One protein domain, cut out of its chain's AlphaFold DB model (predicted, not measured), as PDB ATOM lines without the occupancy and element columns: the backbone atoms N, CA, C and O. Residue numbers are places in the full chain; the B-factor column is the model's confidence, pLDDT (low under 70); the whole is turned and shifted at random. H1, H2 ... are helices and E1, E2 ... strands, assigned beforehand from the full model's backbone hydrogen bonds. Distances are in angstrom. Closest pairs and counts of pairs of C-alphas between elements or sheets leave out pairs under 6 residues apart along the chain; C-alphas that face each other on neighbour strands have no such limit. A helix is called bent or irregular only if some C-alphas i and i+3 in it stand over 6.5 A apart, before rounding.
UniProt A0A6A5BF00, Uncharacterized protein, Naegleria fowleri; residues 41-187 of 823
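AT A GLANCE: This is residues 41 to 187 of the 823 residues of an uncharacterized protein of Naegleria fowleri (UniProt A0A6A5BF00). A twisted sheet of five strands has the long helix H1 on one face and the short helices H2 and H4 over the other, with H5 grazing the sheet and H3 beside it at its level. Its two longest strands, E3 and E4, make a long, bent hairpin that runs past the shorter strands E2, E1 and E5. The printed part has 147 residues, with five named helices and five named strands in the order H1 E1 H2 E2 H3 E3 E4 H4 H5 E5, and its class is mixed, helices and strands. The sheet's order is E3, E4, E2, E1, E5; it is mixed, with E4 and E2 parallel and the other neighbours antiparallel. The whole is compact, with a radius of gyration of the C-alphas of 15.9 A and spans of 50 by 42 by 30 A.

IN THESE COORDINATES: Strand E3, residues 125 to 137, is 34.3 A from first to last C-alpha and bends by 57 degrees at residue 129. E4, residues 144 to 157, is 36.6 A long and bends by 59 degrees at residue 147; its C-alpha 144 is at (14.399, -9.107, 10.281). E2 is residues 101 to 107, 18.8 A; E1 is residues 81 to 86, 14.9 A; E5 is residues 184 to 187, ending with C-alpha 187 at (2.291, -7.353, -15.304). H1, residues 46 to 66, is the longest helix at 30.6 A and begins with C-alpha 46 at (10.041, -6.842, -9.118). H4 is residues 158 to 167, 14.1 A; H2 is residues 89 to 92, H5 residues 169 to 176 and H3 residues 115 to 124. H3 is irregular: its C-alphas 117 and 120 are 9.4 A apart.

HOW THE PARTS SIT: E3 and E4 are a hairpin, with N 126 and O 155 2.9 A apart and N 136 and O 145 2.8 A apart. E4 and E2 are parallel at 42 degrees, with N 103 and O 152 at 2.8 A. E2 and E1 are antiparallel, with N 104 and O 85 at 2.8 A, and E1 and E5 are antiparallel, with N 84 and O 186 at 2.7 A. E3 and E5 are the edge strands. H1 is on the sheet with its residues 46 to 60; its closest C-alphas to E3 are those of His 52 and Met 132, 7.3 A. H2 and H4 are on the face opposite to H1, at heights over the sheet of 8.1 A and 10.7 A. H4 stands up from the sheet, its line rising 52 degrees, and its closest C-alphas to E2 are those of Val 107 and Thr 158, 5.4 A. H3 is at the sheet's level, with the C-alphas of Gly 118 and Cys 126 of E3 closest at 5.9 A. H5 only grazes the sheet with its residues 174 to 176 and touches H2, the C-alphas of Val 91 and Phe 172 being closest at 6.0 A. H4 and H5 are close but not clearly touching, at a steep tilt of 45 degrees, opposite ways. E4, H4, H5 and E5 form a split strand-helix-strand unit, two strands running the same way with E2 and E1 between them, and its crossover is right-handed. Every O i to N i+4 pair is within hydrogen-bond range in H4, against 16 of 17 in H1, 2 of 4 in H5 and 1 of 6 in H3, where 2 of 7 O i to N i+3 pairs are; H2 is too short for such a pair.

THE WHOLE: The two C-alphas farthest apart are those of Gln 68, after H1, and Ile 140, in the link from E3 to E4, at 51.2 A. The printed part has no cut. The link from H1 to E1, residues 67 to 80, is long; within it residues 74 to 75 pair antiparallel with residues 111 to 112. Mean pLDDT of the printed part is 75.6, and 51 residues are under 70, among them residues 64 to 72, 87 to 100 and 167 to 182.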
ATOM      1  N   LEU A  41       2.813 -12.301  -1.436       65.25
ATOM      2  CA  LEU A  41       3.206 -13.708  -1.625       65.25
ATOM      3  C   LEU A  41       4.724 -13.875  -1.884       65.25
ATOM      4  O   LEU A  41       5.233 -14.992  -1.878       65.25
ATOM      5  N   PHE A  42       5.433 -12.768  -2.126       74.50
ATOM      6  CA  PHE A  42       6.835 -12.719  -2.536       74.50
ATOM      7  C   PHE A  42       7.678 -11.980  -1.486       74.50
ATOM      8  O   PHE A  42       7.281 -10.890  -1.069       74.50
ATOM      9  N   PRO A  43       8.851 -12.509  -1.096       80.75
ATOM     10  CA  PRO A  43       9.763 -11.850  -0.161       80.75
ATOM     11  C   PRO A  43      10.645 -10.780  -0.830       80.75
ATOM     12  O   PRO A  43      11.546 -10.246  -0.194       80.75
ATOM     13  N   PHE A  44      10.400 -10.478  -2.107       85.06
ATOM     14  CA  PHE A  44      11.147  -9.517  -2.913       85.06
ATOM     15  C   PHE A  44      10.222  -8.774  -3.882       85.06
ATOM     16  O   PHE A  44       9.178  -9.278  -4.306       85.06
ATOM     17  N   SER A  45      10.637  -7.568  -4.251       86.69
ATOM     18  CA  SER A  45      10.034  -6.737  -5.291       86.69
ATOM     19  C   SER A  45      10.426  -7.195  -6.700       86.69
ATOM     20  O   SER A  45      11.381  -7.949  -6.910       86.69
ATOM     21  N   LYS A  46       9.701  -6.680  -7.699       88.81
ATOM     22  CA  LYS A  46      10.041  -6.842  -9.118       88.81
ATOM     23  C   LYS A  46      11.466  -6.355  -9.398       88.81
ATOM     24  O   LYS A  46      12.218  -7.031 -10.095       88.81
ATOM     25  N   GLU A  47      11.830  -5.187  -8.880       92.12
ATOM     26  CA  GLU A  47      13.127  -4.555  -9.112       92.12
ATOM     27  C   GLU A  47      14.267  -5.388  -8.516       92.12
ATOM     28  O   GLU A  47      15.303  -5.560  -9.156       92.12
ATOM     29  N   GLU A  48      14.078  -5.941  -7.316       91.00
ATOM     30  CA  GLU A  48      15.066  -6.818  -6.680       91.00
ATOM     31  C   GLU A  48      15.261  -8.117  -7.471       91.00
ATOM     32  O   GLU A  48      16.406  -8.485  -7.745       91.00
ATOM     33  N   LEU A  49      14.171  -8.754  -7.923       91.12
ATOM     34  CA  LEU A  49      14.251  -9.945  -8.772       91.12
ATOM     35  C   LEU A  49      14.952  -9.649 -10.105       91.12
ATOM     36  O   LEU A  49      15.864 -10.376 -10.491       91.12
ATOM     37  N   LEU A  50      14.565  -8.588 -10.820       92.25
ATOM     38  CA  LEU A  50      15.173  -8.258 -12.116       92.25
ATOM     39  C   LEU A  50      16.659  -7.906 -11.976       92.25
ATOM     40  O   LEU A  50      17.477  -8.360 -12.776       92.25
ATOM     41  N   ASN A  51      17.037  -7.193 -10.910       92.56
ATOM     42  CA  ASN A  51      18.441  -6.932 -10.598       92.56
ATOM     43  C   ASN A  51      19.225  -8.226 -10.331       92.56
ATOM     44  O   ASN A  51      20.374  -8.333 -10.768       92.56
ATOM     45  N   HIS A  52      18.626  -9.196  -9.631       92.81
ATOM     46  CA  HIS A  52      19.216 -10.521  -9.415       92.81
ATOM     47  C   HIS A  52      19.420 -11.254 -10.745       92.81
ATOM     48  O   HIS A  52      20.542 -11.620 -11.086       92.81
ATOM     49  N   ILE A  53      18.372 -11.352 -11.565       91.19
ATOM     50  CA  ILE A  53      18.416 -12.022 -12.873       91.19
ATOM     51  C   ILE A  53      19.423 -11.370 -13.825       91.19
ATOM     52  O   ILE A  53      20.165 -12.070 -14.516       91.19
ATOM     53  N   ARG A  54      19.532 -10.036 -13.828       92.25
ATOM     54  CA  ARG A  54      20.555  -9.316 -14.601       92.25
ATOM     55  C   ARG A  54      21.972  -9.719 -14.184       92.25
ATOM     56  O   ARG A  54      22.823  -9.913 -15.055       92.25
ATOM     57  N   LYS A  55      22.243  -9.829 -12.877       91.06
ATOM     58  CA  LYS A  55      23.556 -10.266 -12.369       91.06
ATOM     59  C   LYS A  55      23.859 -11.696 -12.804       91.06
ATOM     60  O   LYS A  55      24.943 -11.932 -13.328       91.06
ATOM     61  N   GLU A  56      22.893 -12.602 -12.682       89.31
ATOM     62  CA  GLU A  56      23.053 -14.003 -13.090       89.31
ATOM     63  C   GLU A  56      23.344 -14.136 -14.588       89.31
ATOM     64  O   GLU A  56      24.324 -14.768 -14.975       89.31
ATOM     65  N   ILE A  57      22.578 -13.449 -15.440       88.50
ATOM     66  CA  ILE A  57      22.832 -13.419 -16.888       88.50
ATOM     67  C   ILE A  57      24.202 -12.804 -17.204       88.50
ATOM     68  O   ILE A  57      24.910 -13.285 -18.087       88.50
ATOM     69  N   THR A  58      24.613 -11.761 -16.478       87.88
ATOM     70  CA  THR A  58      25.946 -11.159 -16.641       87.88
ATOM     71  C   THR A  58      27.049 -12.157 -16.288       87.88
ATOM     72  O   THR A  58      28.030 -12.262 -17.023       87.88
ATOM     73  N   ASN A  59      26.877 -12.922 -15.207       86.62
ATOM     74  CA  ASN A  59      27.813 -13.962 -14.789       86.62
ATOM     75  C   ASN A  59      27.918 -15.068 -15.846       86.62
ATOM     76  O   ASN A  59      29.032 -15.381 -16.264       86.62
ATOM     77  N   ILE A  60      26.784 -15.585 -16.335       83.62
ATOM     78  CA  ILE A  60      26.724 -16.586 -17.416       83.62
ATOM     79  C   ILE A  60      27.464 -16.065 -18.658       83.62
ATOM     80  O   ILE A  60      28.411 -16.688 -19.142       83.62
ATOM     81  N   ASN A  61      27.112 -14.861 -19.117       84.50
ATOM     82  CA  ASN A  61      27.715 -14.245 -20.299       84.50
ATOM     83  C   ASN A  61      29.235 -14.004 -20.148       84.50
ATOM     84  O   ASN A  61      29.960 -14.042 -21.146       84.50
ATOM     85  N   ASN A  62      29.733 -13.742 -18.932       83.06
ATOM     86  CA  ASN A  62      31.156 -13.505 -18.658       83.06
ATOM     87  C   ASN A  62      31.964 -14.804 -18.530       83.06
ATOM     88  O   ASN A  62      33.020 -14.910 -19.157       83.06
ATOM     89  N   LEU A  63      31.451 -15.803 -17.801       75.56
ATOM     90  CA  LEU A  63      32.067 -17.132 -17.652       75.56
ATOM     91  C   LEU A  63      32.401 -17.758 -19.013       75.56
ATOM     92  O   LEU A  63      33.471 -18.336 -19.207       75.56
ATOM     93  N   HIS A  64      31.518 -17.578 -19.992       66.69
ATOM     94  CA  HIS A  64      31.725 -18.097 -21.339       66.69
ATOM     95  C   HIS A  64      32.767 -17.328 -22.163       66.69
ATOM     96  O   HIS A  64      33.460 -17.934 -22.983       66.69
ATOM     97  N   ARG A  65      32.934 -16.015 -21.937       61.66
ATOM     98  CA  ARG A  65      34.003 -15.232 -22.588       61.66
ATOM     99  C   ARG A  65      35.386 -15.694 -22.141       61.66
ATOM    100  O   ARG A  65      36.301 -15.743 -22.958       61.66
ATOM    101  N   GLU A  66      35.524 -16.047 -20.867       66.19
ATOM    102  CA  GLU A  66      36.791 -16.498 -20.283       66.19
ATOM    103  C   GLU A  66      37.199 -17.898 -20.769       66.19
ATOM    104  O   GLU A  66      38.388 -18.188 -20.881       66.19
ATOM    105  N   GLN A  67      36.234 -18.748 -21.137       63.00
ATOM    106  CA  GLN A  67      36.484 -20.126 -21.578       63.00
ATOM    107  C   GLN A  67      36.754 -20.285 -23.090       63.00
ATOM    108  O   GLN A  67      36.979 -21.408 -23.537       63.00
ATOM    109  N   GLN A  68      36.739 -19.204 -23.886       51.00
ATOM    110  CA  GLN A  68      36.918 -19.215 -25.357       51.00
ATOM    111  C   GLN A  68      36.036 -20.226 -26.123       51.00
ATOM    112  O   GLN A  68      36.328 -20.579 -27.265       51.00
ATOM    113  N   GLN A  69      34.937 -20.685 -25.527       53.88
ATOM    114  CA  GLN A  69      33.940 -21.479 -26.233       53.88
ATOM    115  C   GLN A  69      32.961 -20.534 -26.947       53.88
ATOM    116  O   GLN A  69      32.745 -19.415 -26.470       53.88
ATOM    117  N   PRO A  70      32.357 -20.932 -28.085       54.28
ATOM    118  CA  PRO A  70      31.185 -20.249 -28.626       54.28
ATOM    119  C   PRO A  70      30.038 -20.422 -27.620       54.28
ATOM    120  O   PRO A  70      29.270 -21.373 -27.697       54.28
ATOM    121  N   GLY A  71      30.036 -19.591 -26.580       54.06
ATOM    122  CA  GLY A  71      29.252 -19.830 -25.379       54.06
ATOM    123  C   GLY A  71      27.868 -19.209 -25.422       54.06
ATOM    124  O   GLY A  71      27.628 -18.216 -26.111       54.06
ATOM    125  N   GLU A  72      26.990 -19.834 -24.648       66.06
ATOM    126  CA  GLU A  72      25.581 -19.519 -24.498       66.06
ATOM    127  C   GLU A  72      25.416 -18.078 -23.992       66.06
ATOM    128  O   GLU A  72      25.940 -17.695 -22.945       66.06
ATOM    129  N   LYS A  73      24.722 -17.246 -24.770       79.06
ATOM    130  CA  LYS A  73      24.460 -15.848 -24.440       79.06
ATOM    131  C   LYS A  73      22.981 -15.610 -24.246       79.06
ATOM    132  O   LYS A  73      22.179 -16.059 -25.061       79.06
ATOM    133  N   ILE A  74      22.637 -14.837 -23.223       86.00
ATOM    134  CA  ILE A  74      21.267 -14.375 -22.991       86.00
ATOM    135  C   ILE A  74      21.235 -12.849 -23.052       86.00
ATOM    136  O   ILE A  74      22.053 -12.168 -22.422       86.00
ATOM    137  N   TYR A  75      20.279 -12.320 -23.812       87.88
ATOM    138  CA  TYR A  75      20.033 -10.895 -23.999       87.88
ATOM    139  C   TYR A  75      18.548 -10.593 -23.831       87.88
ATOM    140  O   TYR A  75      17.707 -11.286 -24.400       87.88
ATOM    141  N   TYR A  76      18.244  -9.550 -23.065       91.50
ATOM    142  CA  TYR A  76      16.903  -8.992 -22.922       91.50
ATOM    143  C   TYR A  76      16.995  -7.563 -22.371       91.50
ATOM    144  O   TYR A  76      18.012  -7.213 -21.760       91.50
ATOM    145  N   SER A  77      15.938  -6.768 -22.546       87.75
ATOM    146  CA  SER A  77      15.835  -5.436 -21.936       87.75
ATOM    147  C   SER A  77      14.739  -5.408 -20.871       87.75
ATOM    148  O   SER A  77      13.640  -5.932 -21.064       87.75
ATOM    149  N   GLU A  78      15.010  -4.785 -19.725       87.31
ATOM    150  CA  GLU A  78      14.062  -4.765 -18.601       87.31
ATOM    151  C   GLU A  78      12.809  -3.932 -18.889       87.31
ATOM    152  O   GLU A  78      11.721  -4.272 -18.419       87.31
ATOM    153  N   GLU A  79      12.925  -2.889 -19.716       87.56
ATOM    154  CA  GLU A  79      11.787  -2.110 -20.217       87.56
ATOM    155  C   GLU A  79      10.811  -2.937 -21.074       87.56
ATOM    156  O   GLU A  79       9.638  -2.573 -21.221       87.56
ATOM    157  N   ASN A  80      11.275  -4.073 -21.600       89.62
ATOM    158  CA  ASN A  80      10.502  -4.980 -22.440       89.62
ATOM    159  C   ASN A  80       9.872  -6.135 -21.652       89.62
ATOM    160  O   ASN A  80       9.182  -6.967 -22.242       89.62
ATOM    161  N   VAL A  81      10.040  -6.180 -20.323       91.50
ATOM    162  CA  VAL A  81       9.342  -7.144 -19.459       91.50
ATOM    163  C   VAL A  81       7.848  -6.812 -19.431       91.50
ATOM    164  O   VAL A  81       7.435  -5.689 -19.115       91.50
ATOM    165  N   ARG A  82       7.013  -7.806 -19.746       90.12
ATOM    166  CA  ARG A  82       5.547  -7.687 -19.832       90.12
ATOM    167  C   ARG A  82       4.811  -8.343 -18.673       90.12
ATOM    168  O   ARG A  82       3.746  -7.854 -18.303       90.12
ATOM    169  N   GLY A  83       5.374  -9.396 -18.088       90.00
ATOM    170  CA  GLY A  83       4.773 -10.108 -16.962       90.00
ATOM    171  C   GLY A  83       5.772 -10.975 -16.204       90.00
ATOM    172  O   GLY A  83       6.729 -11.471 -16.796       90.00
ATOM    173  N   ILE A  84       5.543 -11.130 -14.901       89.75
ATOM    174  CA  ILE A  84       6.254 -12.026 -13.992       89.75
ATOM    175  C   ILE A  84       5.219 -12.793 -13.167       89.75
ATOM    176  O   ILE A  84       4.519 -12.215 -12.328       89.75
ATOM    177  N   TYR A  85       5.131 -14.097 -13.412       84.50
ATOM    178  CA  TYR A  85       4.117 -14.978 -12.836       84.50
ATOM    179  C   TYR A  85       4.731 -16.127 -12.057       84.50
ATOM    180  O   TYR A  85       5.803 -16.612 -12.406       84.50
ATOM    181  N   MET A  86       4.001 -16.629 -11.065       75.81
ATOM    182  CA  MET A  86       4.319 -17.899 -10.414       75.81
ATOM    183  C   MET A  86       3.992 -19.114 -11.302       75.81
ATOM    184  O   MET A  86       3.148 -19.054 -12.197       75.81
ATOM    185  N   PHE A  87       4.604 -20.252 -10.963       68.19
ATOM    186  CA  PHE A  87       4.431 -21.592 -11.540       68.19
ATOM    187  C   PHE A  87       5.153 -21.881 -12.874       68.19
ATOM    188  O   PHE A  87       4.629 -22.638 -13.696       68.19
ATOM    189  N   GLY A  88       6.375 -21.364 -13.063       56.22
ATOM    190  CA  GLY A  88       7.185 -21.589 -14.277       56.22
ATOM    191  C   GLY A  88       7.591 -23.033 -14.579       56.22
ATOM    192  O   GLY A  88       7.382 -23.497 -15.695       56.22
ATOM    193  N   SER A  89       8.031 -23.800 -13.582       53.78
ATOM    194  CA  SER A  89       8.439 -25.212 -13.739       53.78
ATOM    195  C   SER A  89       7.359 -26.118 -14.363       53.78
ATOM    196  O   SER A  89       7.624 -27.117 -15.039       53.78
ATOM    197  N   ARG A  90       6.080 -25.772 -14.158       58.06
ATOM    198  CA  ARG A  90       4.929 -26.559 -14.635       58.06
ATOM    199  C   ARG A  90       4.668 -26.383 -16.126       58.06
ATOM    200  O   ARG A  90       4.049 -27.252 -16.736       58.06
ATOM    201  N   VAL A  91       5.140 -25.273 -16.674       53.72
ATOM    202  CA  VAL A  91       4.959 -24.828 -18.054       53.72
ATOM    203  C   VAL A  91       5.972 -25.498 -18.993       53.72
ATOM    204  O   VAL A  91       5.639 -25.874 -20.113       53.72
ATOM    205  N   SER A  92       7.174 -25.764 -18.499       50.62
ATOM    206  CA  SER A  92       8.312 -26.340 -19.231       50.62
ATOM    207  C   SER A  92       8.514 -27.842 -19.011       50.62
ATOM    208  O   SER A  92       9.410 -28.442 -19.603       50.62
ATOM    209  N   LYS A  93       7.713 -28.477 -18.141       52.91
ATOM    210  CA  LYS A  93       7.953 -29.845 -17.632       52.91
ATOM    211  C   LYS A  93       9.339 -29.996 -16.963       52.91
ATOM    212  O   LYS A  93       9.766 -31.135 -16.723       52.91
ATOM    213  N   THR A  94      10.013 -28.890 -16.636       41.50
ATOM    214  CA  THR A  94      11.260 -28.863 -15.864       41.50
ATOM    215  C   THR A  94      10.918 -29.056 -14.394       41.50
ATOM    216  O   THR A  94       9.809 -28.801 -13.935       41.50
ATOM    217  N   ASN A  95      11.797 -29.739 -13.672       41.09
ATOM    218  CA  ASN A  95      11.433 -30.335 -12.391       41.09
ATOM    219  C   ASN A  95      12.647 -30.288 -11.471       41.09
ATOM    220  O   ASN A  95      13.126 -31.339 -11.017       41.09
ATOM    221  N   VAL A  96      13.156 -29.083 -11.208       47.91
ATOM    222  CA  VAL A  96      14.014 -28.898 -10.041       47.91
ATOM    223  C   VAL A  96      13.088 -28.969  -8.829       47.91
ATOM    224  O   VAL A  96      12.084 -28.282  -8.721       47.91
ATOM    225  N   ASN A  97      13.317 -29.957  -7.964       48.19
ATOM    226  CA  ASN A  97      12.351 -30.322  -6.915       48.19
ATOM    227  C   ASN A  97      12.507 -29.485  -5.634       48.19
ATOM    228  O   ASN A  97      11.864 -29.819  -4.634       48.19
ATOM    229  N   ASN A  98      13.382 -28.478  -5.683       56.19
ATOM    230  CA  ASN A  98      13.929 -27.762  -4.537       56.19
ATOM    231  C   ASN A  98      13.835 -26.233  -4.688       56.19
ATOM    232  O   ASN A  98      14.385 -25.541  -3.846       56.19
ATOM    233  N   SER A  99      13.207 -25.713  -5.745       64.00
ATOM    234  CA  SER A  99      12.927 -24.280  -5.858       64.00
ATOM    235  C   SER A  99      11.828 -23.888  -4.865       64.00
ATOM    236  O   SER A  99      10.797 -24.561  -4.758       64.00
ATOM    237  N   ASP A 100      12.054 -22.791  -4.148       68.75
ATOM    238  CA  ASP A 100      11.048 -22.127  -3.318       68.75
ATOM    239  C   ASP A 100      10.097 -21.305  -4.196       68.75
ATOM    240  O   ASP A 100       8.888 -21.261  -3.952       68.75
ATOM    241  N   PHE A 101      10.629 -20.724  -5.280       76.06
ATOM    242  CA  PHE A 101       9.855 -19.991  -6.277       76.06
ATOM    243  C   PHE A 101      10.118 -20.498  -7.694       76.06
ATOM    244  O   PHE A 101      11.250 -20.498  -8.166       76.06
ATOM    245  N   ASP A 102       9.040 -20.849  -8.392       77.44
ATOM    246  CA  ASP A 102       9.047 -21.153  -9.823       77.44
ATOM    247  C   ASP A 102       8.402 -19.989 -10.570       77.44
ATOM    248  O   ASP A 102       7.200 -19.767 -10.414       77.44
ATOM    249  N   MET A 103       9.143 -19.273 -11.407       83.94
ATOM    250  CA  MET A 103       8.663 -18.061 -12.069       83.94
ATOM    251  C   MET A 103       8.676 -18.163 -13.586       83.94
ATOM    252  O   MET A 103       9.502 -18.858 -14.164       83.94
ATOM    253  N   ILE A 104       7.773 -17.428 -14.230       86.56
ATOM    254  CA  ILE A 104       7.808 -17.135 -15.664       86.56
ATOM    255  C   ILE A 104       8.024 -15.640 -15.818       86.56
ATOM    256  O   ILE A 104       7.242 -14.864 -15.272       86.56
ATOM    257  N   ILE A 105       9.038 -15.240 -16.580       90.62
ATOM    258  CA  ILE A 105       9.261 -13.856 -16.996       90.62
ATOM    259  C   ILE A 105       9.017 -13.765 -18.500       90.62
ATOM    260  O   ILE A 105       9.655 -14.456 -19.290       90.62
ATOM    261  N   ILE A 106       8.096 -12.896 -18.897       90.62
ATOM    262  CA  ILE A 106       7.716 -12.691 -20.296       90.62
ATOM    263  C   ILE A 106       8.340 -11.392 -20.788       90.62
ATOM    264  O   ILE A 106       8.131 -10.342 -20.171       90.62
ATOM    265  N   VAL A 107       9.085 -11.462 -21.891       91.38
ATOM    266  CA  VAL A 107       9.864 -10.338 -22.424       91.38
ATOM    267  C   VAL A 107       9.751 -10.269 -23.945       91.38
ATOM    268  O   VAL A 107       9.850 -11.290 -24.613       91.38
ATOM    269  N   ASP A 108       9.583  -9.083 -24.529       89.38
ATOM    270  CA  ASP A 108       9.412  -8.966 -25.990       89.38
ATOM    271  C   ASP A 108      10.688  -9.260 -26.798       89.38
ATOM    272  O   ASP A 108      10.601  -9.754 -27.922       89.38
ATOM    273  N   ASP A 109      11.867  -8.963 -26.248       88.00
ATOM    274  CA  ASP A 109      13.152  -8.975 -26.960       88.00
ATOM    275  C   ASP A 109      14.133 -10.045 -26.458       88.00
ATOM    276  O   ASP A 109      15.331  -9.966 -26.737       88.00
ATOM    277  N   LEU A 110      13.632 -11.060 -25.742       89.44
ATOM    278  CA  LEU A 110      14.465 -12.164 -25.270       89.44
ATOM    279  C   LEU A 110      15.135 -12.881 -26.446       89.44
ATOM    280  O   LEU A 110      14.459 -13.364 -27.359       89.44
ATOM    281  N   ARG A 111      16.456 -13.025 -26.348       87.88
ATOM    282  CA  ARG A 111      17.273 -13.900 -27.186       87.88
ATOM    283  C   ARG A 111      18.200 -14.730 -26.306       87.88
ATOM    284  O   ARG A 111      18.946 -14.170 -25.508       87.88
ATOM    285  N   SER A 112      18.183 -16.046 -26.489       84.69
ATOM    286  CA  SER A 112      19.040 -16.982 -25.753       84.69
ATOM    287  C   SER A 112      19.774 -17.927 -26.705       84.69
ATOM    288  O   SER A 112      19.226 -18.362 -27.701       84.69
ATOM    289  N   GLU A 113      21.030 -18.246 -26.420       79.19
ATOM    290  CA  GLU A 113      21.810 -19.244 -27.166       79.19
ATOM    291  C   GLU A 113      22.053 -20.507 -26.305       79.19
ATOM    292  O   GLU A 113      22.917 -21.316 -26.627       79.19
ATOM    293  N   MET A 114      21.288 -20.694 -25.212       72.00
ATOM    294  CA  MET A 114      21.383 -21.858 -24.312       72.00
ATOM    295  C   MET A 114      20.728 -23.109 -24.908       72.00
ATOM    296  O   MET A 114      19.507 -23.276 -24.862       72.00
ATOM    297  N   VAL A 115      21.531 -24.022 -25.454       64.56
ATOM    298  CA  VAL A 115      21.035 -25.233 -26.142       64.56
ATOM    299  C   VAL A 115      20.529 -26.285 -25.149       64.56
ATOM    300  O   VAL A 115      19.630 -27.066 -25.460       64.56
ATOM    301  N   THR A 116      21.091 -26.302 -23.942       59.19
ATOM    302  CA  THR A 116      20.891 -27.365 -22.947       59.19
ATOM    303  C   THR A 116      19.483 -27.407 -22.341       59.19
ATOM    304  O   THR A 116      19.024 -28.489 -21.969       59.19
ATOM    305  N   GLU A 117      18.766 -26.277 -22.298       56.97
ATOM    306  CA  GLU A 117      17.505 -26.152 -21.541       56.97
ATOM    307  C   GLU A 117      16.287 -25.700 -22.381       56.97
ATOM    308  O   GLU A 117      15.151 -25.885 -21.952       56.97
ATOM    309  N   GLY A 118      16.483 -25.189 -23.608       54.50
ATOM    310  CA  GLY A 118      15.403 -24.687 -24.488       54.50
ATOM    311  C   GLY A 118      14.946 -25.630 -25.617       54.50
ATOM    312  O   GLY A 118      14.080 -25.265 -26.426       54.50
ATOM    313  N   GLY A 119      15.535 -26.828 -25.706       69.69
ATOM    314  CA  GLY A 119      15.272 -27.789 -26.782       69.69
ATOM    315  C   GLY A 119      15.471 -27.165 -28.168       69.69
ATOM    316  O   GLY A 119      16.430 -26.437 -28.402       69.69
ATOM    317  N   TYR A 120      14.527 -27.394 -29.083       72.06
ATOM    318  CA  TYR A 120      14.583 -26.841 -30.443       72.06
ATOM    319  C   TYR A 120      14.141 -25.376 -30.571       72.06
ATOM    320  O   TYR A 120      13.959 -24.896 -31.685       72.06
ATOM    321  N   SER A 121      13.940 -24.680 -29.452       74.31
ATOM    322  CA  SER A 121      13.362 -23.328 -29.383       74.31
ATOM    323  C   SER A 121      14.134 -22.400 -28.434       74.31
ATOM    324  O   SER A 121      13.594 -21.406 -27.948       74.31
ATOM    325  N   SER A 122      15.398 -22.728 -28.140       75.69
ATOM    326  CA  SER A 122      16.227 -21.988 -27.180       75.69
ATOM    327  C   SER A 122      16.431 -20.509 -27.510       75.69
ATOM    328  O   SER A 122      16.652 -19.727 -26.597       75.69
ATOM    329  N   ASN A 123      16.268 -20.080 -28.764       82.25
ATOM    330  CA  ASN A 123      16.381 -18.667 -29.132       82.25
ATOM    331  C   ASN A 123      15.295 -17.790 -28.507       82.25
ATOM    332  O   ASN A 123      15.508 -16.590 -28.358       82.25
ATOM    333  N   MET A 124      14.154 -18.374 -28.138       83.00
ATOM    334  CA  MET A 124      12.988 -17.651 -27.624       83.00
ATOM    335  C   MET A 124      12.700 -17.931 -26.147       83.00
ATOM    336  O   MET A 124      11.711 -17.426 -25.621       83.00
ATOM    337  N   GLN A 125      13.525 -18.733 -25.473       85.12
ATOM    338  CA  GLN A 125      13.345 -19.049 -24.060       85.12
ATOM    339  C   GLN A 125      14.652 -19.471 -23.386       85.12
ATOM    340  O   GLN A 125      15.528 -20.062 -24.014       85.12
ATOM    341  N   CYS A 126      14.761 -19.229 -22.085       84.56
ATOM    342  CA  CYS A 126      15.818 -19.802 -21.256       84.56
ATOM    343  C   CYS A 126      15.287 -20.160 -19.870       84.56
ATOM    344  O   CYS A 126      14.331 -19.558 -19.375       84.56
ATOM    345  N   MET A 127      15.926 -21.141 -19.249       84.19
ATOM    346  CA  MET A 127      15.716 -21.476 -17.852       84.19
ATOM    347  C   MET A 127      16.909 -20.949 -17.056       84.19
ATOM    348  O   MET A 127      18.036 -20.945 -17.539       84.19
ATOM    349  N   LEU A 128      16.650 -20.417 -15.868       84.75
ATOM    350  CA  LEU A 128      17.672 -19.951 -14.944       84.75
ATOM    351  C   LEU A 128      17.413 -20.580 -13.583       84.75
ATOM    352  O   LEU A 128      16.289 -20.552 -13.079       84.75
ATOM    353  N   HIS A 129      18.469 -21.104 -12.977       85.69
ATOM    354  CA  HIS A 129      18.449 -21.629 -11.619       85.69
ATOM    355  C   HIS A 129      19.410 -20.807 -10.778       85.69
ATOM    356  O   HIS A 129      20.598 -20.730 -11.087       85.69
ATOM    357  N   SER A 130      18.894 -20.169  -9.733       86.88
ATOM    358  CA  SER A 130      19.700 -19.320  -8.866       86.88
ATOM    359  C   SER A 130      19.115 -19.273  -7.459       86.88
ATOM    360  O   SER A 130      18.073 -19.855  -7.178       86.88
ATOM    361  N   SER A 131      19.786 -18.560  -6.566       86.50
ATOM    362  CA  SER A 131      19.353 -18.390  -5.189       86.50
ATOM    363  C   SER A 131      19.492 -16.939  -4.758       86.50
ATOM    364  O   SER A 131      20.531 -16.328  -5.016       86.50
ATOM    365  N   MET A 132      18.476 -16.409  -4.085       86.38
ATOM    366  CA  MET A 132      18.389 -15.007  -3.694       86.38
ATOM    367  C   MET A 132      18.218 -14.888  -2.181       86.38
ATOM    368  O   MET A 132      17.334 -15.507  -1.592       86.38
ATOM    369  N   GLU A 133      19.066 -14.086  -1.544       87.44
ATOM    370  CA  GLU A 133      18.947 -13.771  -0.121       87.44
ATOM    371  C   GLU A 133      18.027 -12.563   0.062       87.44
ATOM    372  O   GLU A 133      18.261 -11.509  -0.529       87.44
ATOM    373  N   CYS A 134      16.982 -12.722   0.873       83.25
ATOM    374  CA  CYS A 134      15.982 -11.691   1.126       83.25
ATOM    375  C   CYS A 134      15.859 -11.433   2.626       83.25
ATOM    376  O   CYS A 134      15.949 -12.351   3.444       83.25
ATOM    377  N   GLU A 135      15.636 -10.173   2.989       80.62
ATOM    378  CA  GLU A 135      15.377  -9.791   4.370       80.62
ATOM    379  C   GLU A 135      13.897 -10.031   4.689       80.62
ATOM    380  O   GLU A 135      13.014  -9.325   4.203       80.62
ATOM    381  N   VAL A 136      13.614 -11.036   5.515       76.69
ATOM    382  CA  VAL A 136      12.251 -11.432   5.872       76.69
ATOM    383  C   VAL A 136      11.990 -11.198   7.350       76.69
ATOM    384  O   VAL A 136      12.799 -11.500   8.230       76.69
ATOM    385  N   LYS A 137      10.827 -10.624   7.655       69.50
ATOM    386  CA  LYS A 137      10.452 -10.321   9.036       69.50
ATOM    387  C   LYS A 137      10.007 -11.591   9.751       69.50
ATOM    388  O   LYS A 137       8.956 -12.144   9.428       69.50
ATOM    389  N   HIS A 138      10.771 -12.027  10.745       63.69
ATOM    390  CA  HIS A 138      10.482 -13.233  11.506       63.69
ATOM    391  C   HIS A 138       9.314 -12.998  12.472       63.69
ATOM    392  O   HIS A 138       9.348 -12.130  13.347       63.69
ATOM    393  N   LYS A 139       8.256 -13.795  12.322       53.88
ATOM    394  CA  LYS A 139       6.947 -13.574  12.958       53.88
ATOM    395  C   LYS A 139       6.962 -13.631  14.492       53.88
ATOM    396  O   LYS A 139       6.189 -12.928  15.134       53.88
ATOM    397  N   ILE A 140       7.832 -14.464  15.069       55.62
ATOM    398  CA  ILE A 140       7.887 -14.721  16.522       55.62
ATOM    399  C   ILE A 140       8.757 -13.686  17.244       55.62
ATOM    400  O   ILE A 140       8.446 -13.287  18.360       55.62
ATOM    401  N   SER A 141       9.847 -13.248  16.613       60.44
ATOM    402  CA  SER A 141      10.798 -12.305  17.217       60.44
ATOM    403  C   SER A 141      10.568 -10.860  16.776       60.44
ATOM    404  O   SER A 141      11.089  -9.951  17.410       60.44
ATOM    405  N   GLY A 142       9.828 -10.635  15.686       64.50
ATOM    406  CA  GLY A 142       9.658  -9.323  15.059       64.50
ATOM    407  C   GLY A 142      10.918  -8.790  14.366       64.50
ATOM    408  O   GLY A 142      10.837  -7.746  13.718       64.50
ATOM    409  N   ASN A 143      12.043  -9.501  14.485       75.88
ATOM    410  CA  ASN A 143      13.324  -9.140  13.895       75.88
ATOM    411  C   ASN A 143      13.355  -9.525  12.422       75.88
ATOM    412  O   ASN A 143      12.796 -10.545  12.020       75.88
ATOM    413  N   ASN A 144      14.068  -8.735  11.638       77.31
ATOM    414  CA  ASN A 144      14.399  -9.107  10.281       77.31
ATOM    415  C   ASN A 144      15.496 -10.180  10.292       77.31
ATOM    416  O   ASN A 144      16.460 -10.088  11.055       77.31
ATOM    417  N   VAL A 145      15.321 -11.215   9.477       79.06
ATOM    418  CA  VAL A 145      16.267 -12.315   9.293       79.06
ATOM    419  C   VAL A 145      16.556 -12.421   7.803       79.06
ATOM    420  O   VAL A 145      15.643 -12.329   6.989       79.06
ATOM    421  N   MET A 146      17.825 -12.602   7.446       82.44
ATOM    422  CA  MET A 146      18.196 -12.926   6.072       82.44
ATOM    423  C   MET A 146      17.894 -14.398   5.816       82.44
ATOM    424  O   MET A 146      18.450 -15.269   6.489       82.44
ATOM    425  N   GLU A 147      17.027 -14.667   4.850       80.31
ATOM    426  CA  GLU A 147      16.684 -16.016   4.413       80.31
ATOM    427  C   GLU A 147      17.057 -16.185   2.944       80.31
ATOM    428  O   GLU A 147      16.934 -15.261   2.138       80.31
ATOM    429  N   LYS A 148      17.564 -17.368   2.604       80.38
ATOM    430  CA  LYS A 148      17.984 -17.706   1.250       80.38
ATOM    431  C   LYS A 148      16.876 -18.507   0.575       80.38
ATOM    432  O   LYS A 148      16.539 -19.580   1.062       80.38
ATOM    433  N   PHE A 149      16.384 -18.005  -0.552       80.56
ATOM    434  CA  PHE A 149      15.360 -18.652  -1.368       80.56
ATOM    435  C   PHE A 149      15.965 -19.191  -2.665       80.56
ATOM    436  O   PHE A 149      16.679 -18.477  -3.370       80.56
ATOM    437  N   GLU A 150      15.665 -20.439  -3.001       81.06
ATOM    438  CA  GLU A 150      16.008 -21.052  -4.284       81.06
ATOM    439  C   GLU A 150      14.955 -20.666  -5.337       81.06
ATOM    440  O   GLU A 150      13.751 -20.846  -5.139       81.06
ATOM    441  N   ILE A 151      15.394 -20.127  -6.473       83.12
ATOM    442  CA  ILE A 151      14.525 -19.581  -7.519       83.12
ATOM    443  C   ILE A 151      14.814 -20.280  -8.853       83.12
ATOM    444  O   ILE A 151      15.948 -20.322  -9.332       83.12
ATOM    445  N   GLU A 152      13.756 -20.787  -9.482       85.00
ATOM    446  CA  GLU A 152      13.739 -21.232 -10.876       85.00
ATOM    447  C   GLU A 152      12.994 -20.188 -11.714       85.00
ATOM    448  O   GLU A 152      11.841 -19.863 -11.431       85.00
ATOM    449  N   VAL A 153      13.634 -19.653 -12.753       86.44
ATOM    450  CA  VAL A 153      13.048 -18.638 -13.633       86.44
ATOM    451  C   VAL A 153      13.024 -19.127 -15.071       86.44
ATOM    452  O   VAL A 153      14.060 -19.359 -15.686       86.44
ATOM    453  N   HIS A 154      11.825 -19.216 -15.636       86.31
ATOM    454  CA  HIS A 154      11.605 -19.420 -17.058       86.31
ATOM    455  C   HIS A 154      11.426 -18.082 -17.756       86.31
ATOM    456  O   HIS A 154      10.372 -17.460 -17.651       86.31
ATOM    457  N   MET A 155      12.430 -17.636 -18.498       88.19
ATOM    458  CA  MET A 155      12.269 -16.472 -19.360       88.19
ATOM    459  C   MET A 155      11.767 -16.909 -20.735       88.19
ATOM    460  O   MET A 155      12.291 -17.862 -21.312       88.19
ATOM    461  N   MET A 156      10.771 -16.207 -21.271       87.94
ATOM    462  CA  MET A 156      10.201 -16.471 -22.592       87.94
ATOM    463  C   MET A 156       9.991 -15.189 -23.387       87.94
ATOM    464  O   MET A 156       9.613 -14.153 -22.837       87.94
ATOM    465  N   ASN A 157      10.148 -15.295 -24.705       89.12
ATOM    466  CA  ASN A 157       9.699 -14.275 -25.633       89.12
ATOM    467  C   ASN A 157       8.164 -14.130 -25.567       89.12
ATOM    468  O   ASN A 157       7.462 -15.142 -25.526       89.12
ATOM    469  N   THR A 158       7.616 -12.912 -25.596       87.69
ATOM    470  CA  THR A 158       6.156 -12.684 -25.565       87.69
ATOM    471  C   THR A 158       5.415 -13.392 -26.696       87.69
ATOM    472  O   THR A 158       4.386 -14.021 -26.440       87.69
ATOM    473  N   TYR A 159       5.943 -13.343 -27.924       84.56
ATOM    474  CA  TYR A 159       5.355 -14.042 -29.071       84.56
ATOM    475  C   TYR A 159       5.317 -15.550 -28.815       84.56
ATOM    476  O   TYR A 159       4.274 -16.182 -28.972       84.56
ATOM    477  N   PHE A 160       6.435 -16.104 -28.333       82.62
ATOM    478  CA  PHE A 160       6.533 -17.515 -27.969       82.62
ATOM    479  C   PHE A 160       5.523 -17.884 -26.881       82.62
ATOM    480  O   PHE A 160       4.772 -18.834 -27.059       82.62
ATOM    481  N   PHE A 161       5.453 -17.121 -25.788       82.94
ATOM    482  CA  PHE A 161       4.551 -17.407 -24.674       82.94
ATOM    483  C   PHE A 161       3.079 -17.387 -25.100       82.94
ATOM    484  O   PHE A 161       2.357 -18.336 -24.810       82.94
ATOM    485  N   VAL A 162       2.626 -16.345 -25.807       81.56
ATOM    486  CA  VAL A 162       1.214 -16.224 -26.209       81.56
ATOM    487  C   VAL A 162       0.819 -17.335 -27.185       81.56
ATOM    488  O   VAL A 162      -0.218 -17.967 -26.985       81.56
ATOM    489  N   GLU A 163       1.651 -17.618 -28.192       77.81
ATOM    490  CA  GLU A 163       1.426 -18.713 -29.147       77.81
ATOM    491  C   GLU A 163       1.436 -20.076 -28.458       77.81
ATOM    492  O   GLU A 163       0.557 -20.902 -28.691       77.81
ATOM    493  N   TYR A 164       2.401 -20.305 -27.567       75.94
ATOM    494  CA  TYR A 164       2.529 -21.570 -26.855       75.94
ATOM    495  C   TYR A 164       1.350 -21.799 -25.902       75.94
ATOM    496  O   TYR A 164       0.788 -22.893 -25.863       75.94
ATOM    497  N   VAL A 165       0.886 -20.757 -25.203       76.25
ATOM    498  CA  VAL A 165      -0.345 -20.810 -24.399       76.25
ATOM    499  C   VAL A 165      -1.565 -21.063 -25.295       76.25
ATOM    500  O   VAL A 165      -2.440 -21.842 -24.922       76.25
ATOM    501  N   TYR A 166      -1.633 -20.455 -26.482       73.69
ATOM    502  CA  TYR A 166      -2.721 -20.662 -27.445       73.69
ATOM    503  C   TYR A 166      -2.717 -22.063 -28.091       73.69
ATOM    504  O   TYR A 166      -3.774 -22.563 -28.477       73.69
ATOM    505  N   SER A 167      -1.569 -22.736 -28.201       69.00
ATOM    506  CA  SER A 167      -1.464 -24.090 -28.771       69.00
ATOM    507  C   SER A 167      -1.576 -25.210 -27.725       69.00
ATOM    508  O   SER A 167      -2.222 -26.239 -27.959       69.00
ATOM    509  N   GLU A 168      -0.995 -24.999 -26.540       66.44
ATOM    510  CA  GLU A 168      -0.889 -25.968 -25.432       66.44
ATOM    511  C   GLU A 168      -1.881 -25.683 -24.284       66.44
ATOM    512  O   GLU A 168      -1.692 -26.156 -23.159       66.44
ATOM    513  N   LEU A 169      -2.953 -24.932 -24.596       59.34
ATOM    514  CA  LEU A 169      -4.023 -24.392 -23.735       59.34
ATOM    515  C   LEU A 169      -4.148 -24.969 -22.310       59.34
ATOM    516  O   LEU A 169      -4.132 -24.182 -21.371       59.34
ATOM    517  N   PRO A 170      -4.297 -26.278 -22.056       55.97
ATOM    518  CA  PRO A 170      -4.865 -26.675 -20.770       55.97
ATOM    519  C   PRO A 170      -3.879 -26.666 -19.583       55.97
ATOM    520  O   PRO A 170      -4.265 -26.309 -18.475       55.97
ATOM    521  N   ILE A 171      -2.582 -26.946 -19.765       57.03
ATOM    522  CA  ILE A 171      -1.625 -26.936 -18.627       57.03
ATOM    523  C   ILE A 171      -1.201 -25.502 -18.263       57.03
ATOM    524  O   ILE A 171      -1.042 -25.176 -17.084       57.03
ATOM    525  N   PHE A 172      -1.111 -24.622 -19.263       63.25
ATOM    526  CA  PHE A 172      -0.764 -23.207 -19.094       63.25
ATOM    527  C   PHE A 172      -1.856 -22.388 -18.417       63.25
ATOM    528  O   PHE A 172      -1.578 -21.352 -17.817       63.25
ATOM    529  N   MET A 173      -3.093 -22.885 -18.416       61.06
ATOM    530  CA  MET A 173      -4.165 -22.304 -17.615       61.06
ATOM    531  C   MET A 173      -3.800 -22.230 -16.130       61.06
ATOM    532  O   MET A 173      -4.266 -21.333 -15.443       61.06
ATOM    533  N   LEU A 174      -2.929 -23.107 -15.624       60.47
ATOM    534  CA  LEU A 174      -2.513 -23.064 -14.223       60.47
ATOM    535  C   LEU A 174      -1.541 -21.926 -13.903       60.47
ATOM    536  O   LEU A 174      -1.430 -21.585 -12.735       60.47
ATOM    537  N   SER A 175      -0.833 -21.351 -14.877       60.62
ATOM    538  CA  SER A 175       0.018 -20.167 -14.674       60.62
ATOM    539  C   SER A 175      -0.697 -18.881 -15.099       60.62
ATOM    540  O   SER A 175      -0.578 -17.867 -14.418       60.62
ATOM    541  N   ALA A 176      -1.511 -18.936 -16.157       59.34
ATOM    542  CA  ALA A 176      -2.273 -17.789 -16.650       59.34
ATOM    543  C   ALA A 176      -3.539 -17.492 -15.819       59.34
ATOM    544  O   ALA A 176      -3.858 -16.335 -15.580       59.34
ATOM    545  N   GLN A 177      -4.270 -18.493 -15.323       61.28
ATOM    546  CA  GLN A 177      -5.564 -18.288 -14.645       61.28
ATOM    547  C   GLN A 177      -5.436 -18.271 -13.120       61.28
ATOM    548  O   GLN A 177      -6.185 -18.944 -12.409       61.28
ATOM    549  N   GLN A 178      -4.478 -17.491 -12.612       59.41
ATOM    550  CA  GLN A 178      -4.407 -17.188 -11.184       59.41
ATOM    551  C   GLN A 178      -5.561 -16.240 -10.814       59.41
ATOM    552  O   GLN A 178      -5.655 -15.153 -11.390       59.41
ATOM    553  N   PRO A 179      -6.451 -16.621  -9.882       49.78
ATOM    554  CA  PRO A 179      -7.664 -15.862  -9.565       49.78
ATOM    555  C   PRO A 179      -7.389 -14.554  -8.817       49.78
ATOM    556  O   PRO A 179      -8.303 -13.758  -8.636       49.78
ATOM    557  N   ASN A 180      -6.156 -14.336  -8.354       58.28
ATOM    558  CA  ASN A 180      -5.788 -13.203  -7.521       58.28
ATOM    559  C   ASN A 180      -4.463 -12.596  -8.003       58.28
ATOM    560  O   ASN A 180      -3.531 -13.327  -8.351       58.28
ATOM    561  N   ASP A 181      -4.398 -11.265  -7.990       66.81
ATOM    562  CA  ASP A 181      -3.197 -10.478  -8.273       66.81
ATOM    563  C   ASP A 181      -2.042 -10.833  -7.309       66.81
ATOM    564  O   ASP A 181      -0.884 -10.640  -7.658       66.81
ATOM    565  N   ASP A 182      -2.328 -11.463  -6.162       67.31
ATOM    566  CA  ASP A 182      -1.323 -11.956  -5.203       67.31
ATOM    567  C   ASP A 182      -0.296 -12.949  -5.796       67.31
ATOM    568  O   ASP A 182       0.803 -13.072  -5.261       67.31
ATOM    569  N   TYR A 183      -0.612 -13.658  -6.889       71.12
ATOM    570  CA  TYR A 183       0.315 -14.587  -7.568       71.12
ATOM    571  C   TYR A 183       1.066 -13.959  -8.754       71.12
ATOM    572  O   TYR A 183       1.768 -14.659  -9.495       71.12
ATOM    573  N   VAL A 184       0.905 -12.649  -8.946       79.69
ATOM    574  CA  VAL A 184       1.522 -11.873 -10.018       79.69
ATOM    575  C   VAL A 184       2.498 -10.887  -9.389       79.69
ATOM    576  O   VAL A 184       2.090  -9.949  -8.711       79.69
ATOM    577  N   LEU A 185       3.797 -11.079  -9.624       86.00
ATOM    578  CA  LEU A 185       4.799 -10.133  -9.128       86.00
ATOM    579  C   LEU A 185       4.765  -8.829  -9.936       86.00
ATOM    580  O   LEU A 185       4.954  -7.742  -9.397       86.00
ATOM    581  N   TYR A 186       4.524  -8.939 -11.244       89.56
ATOM    582  CA  TYR A 186       4.389  -7.794 -12.137       89.56
ATOM    583  C   TYR A 186       3.624  -8.178 -13.403       89.56
ATOM    584  O   TYR A 186       3.806  -9.269 -13.930       89.56
ATOM    585  N   GLU A 187       2.830  -7.263 -13.947       88.69
ATOM    586  CA  GLU A 187       2.291  -7.353 -15.304       88.69
ATOM    587  C   GLU A 187       1.959  -5.956 -15.833       88.69
ATOM    588  O   GLU A 187       1.573  -5.062 -15.076       88.69
TER     589      GLU A 187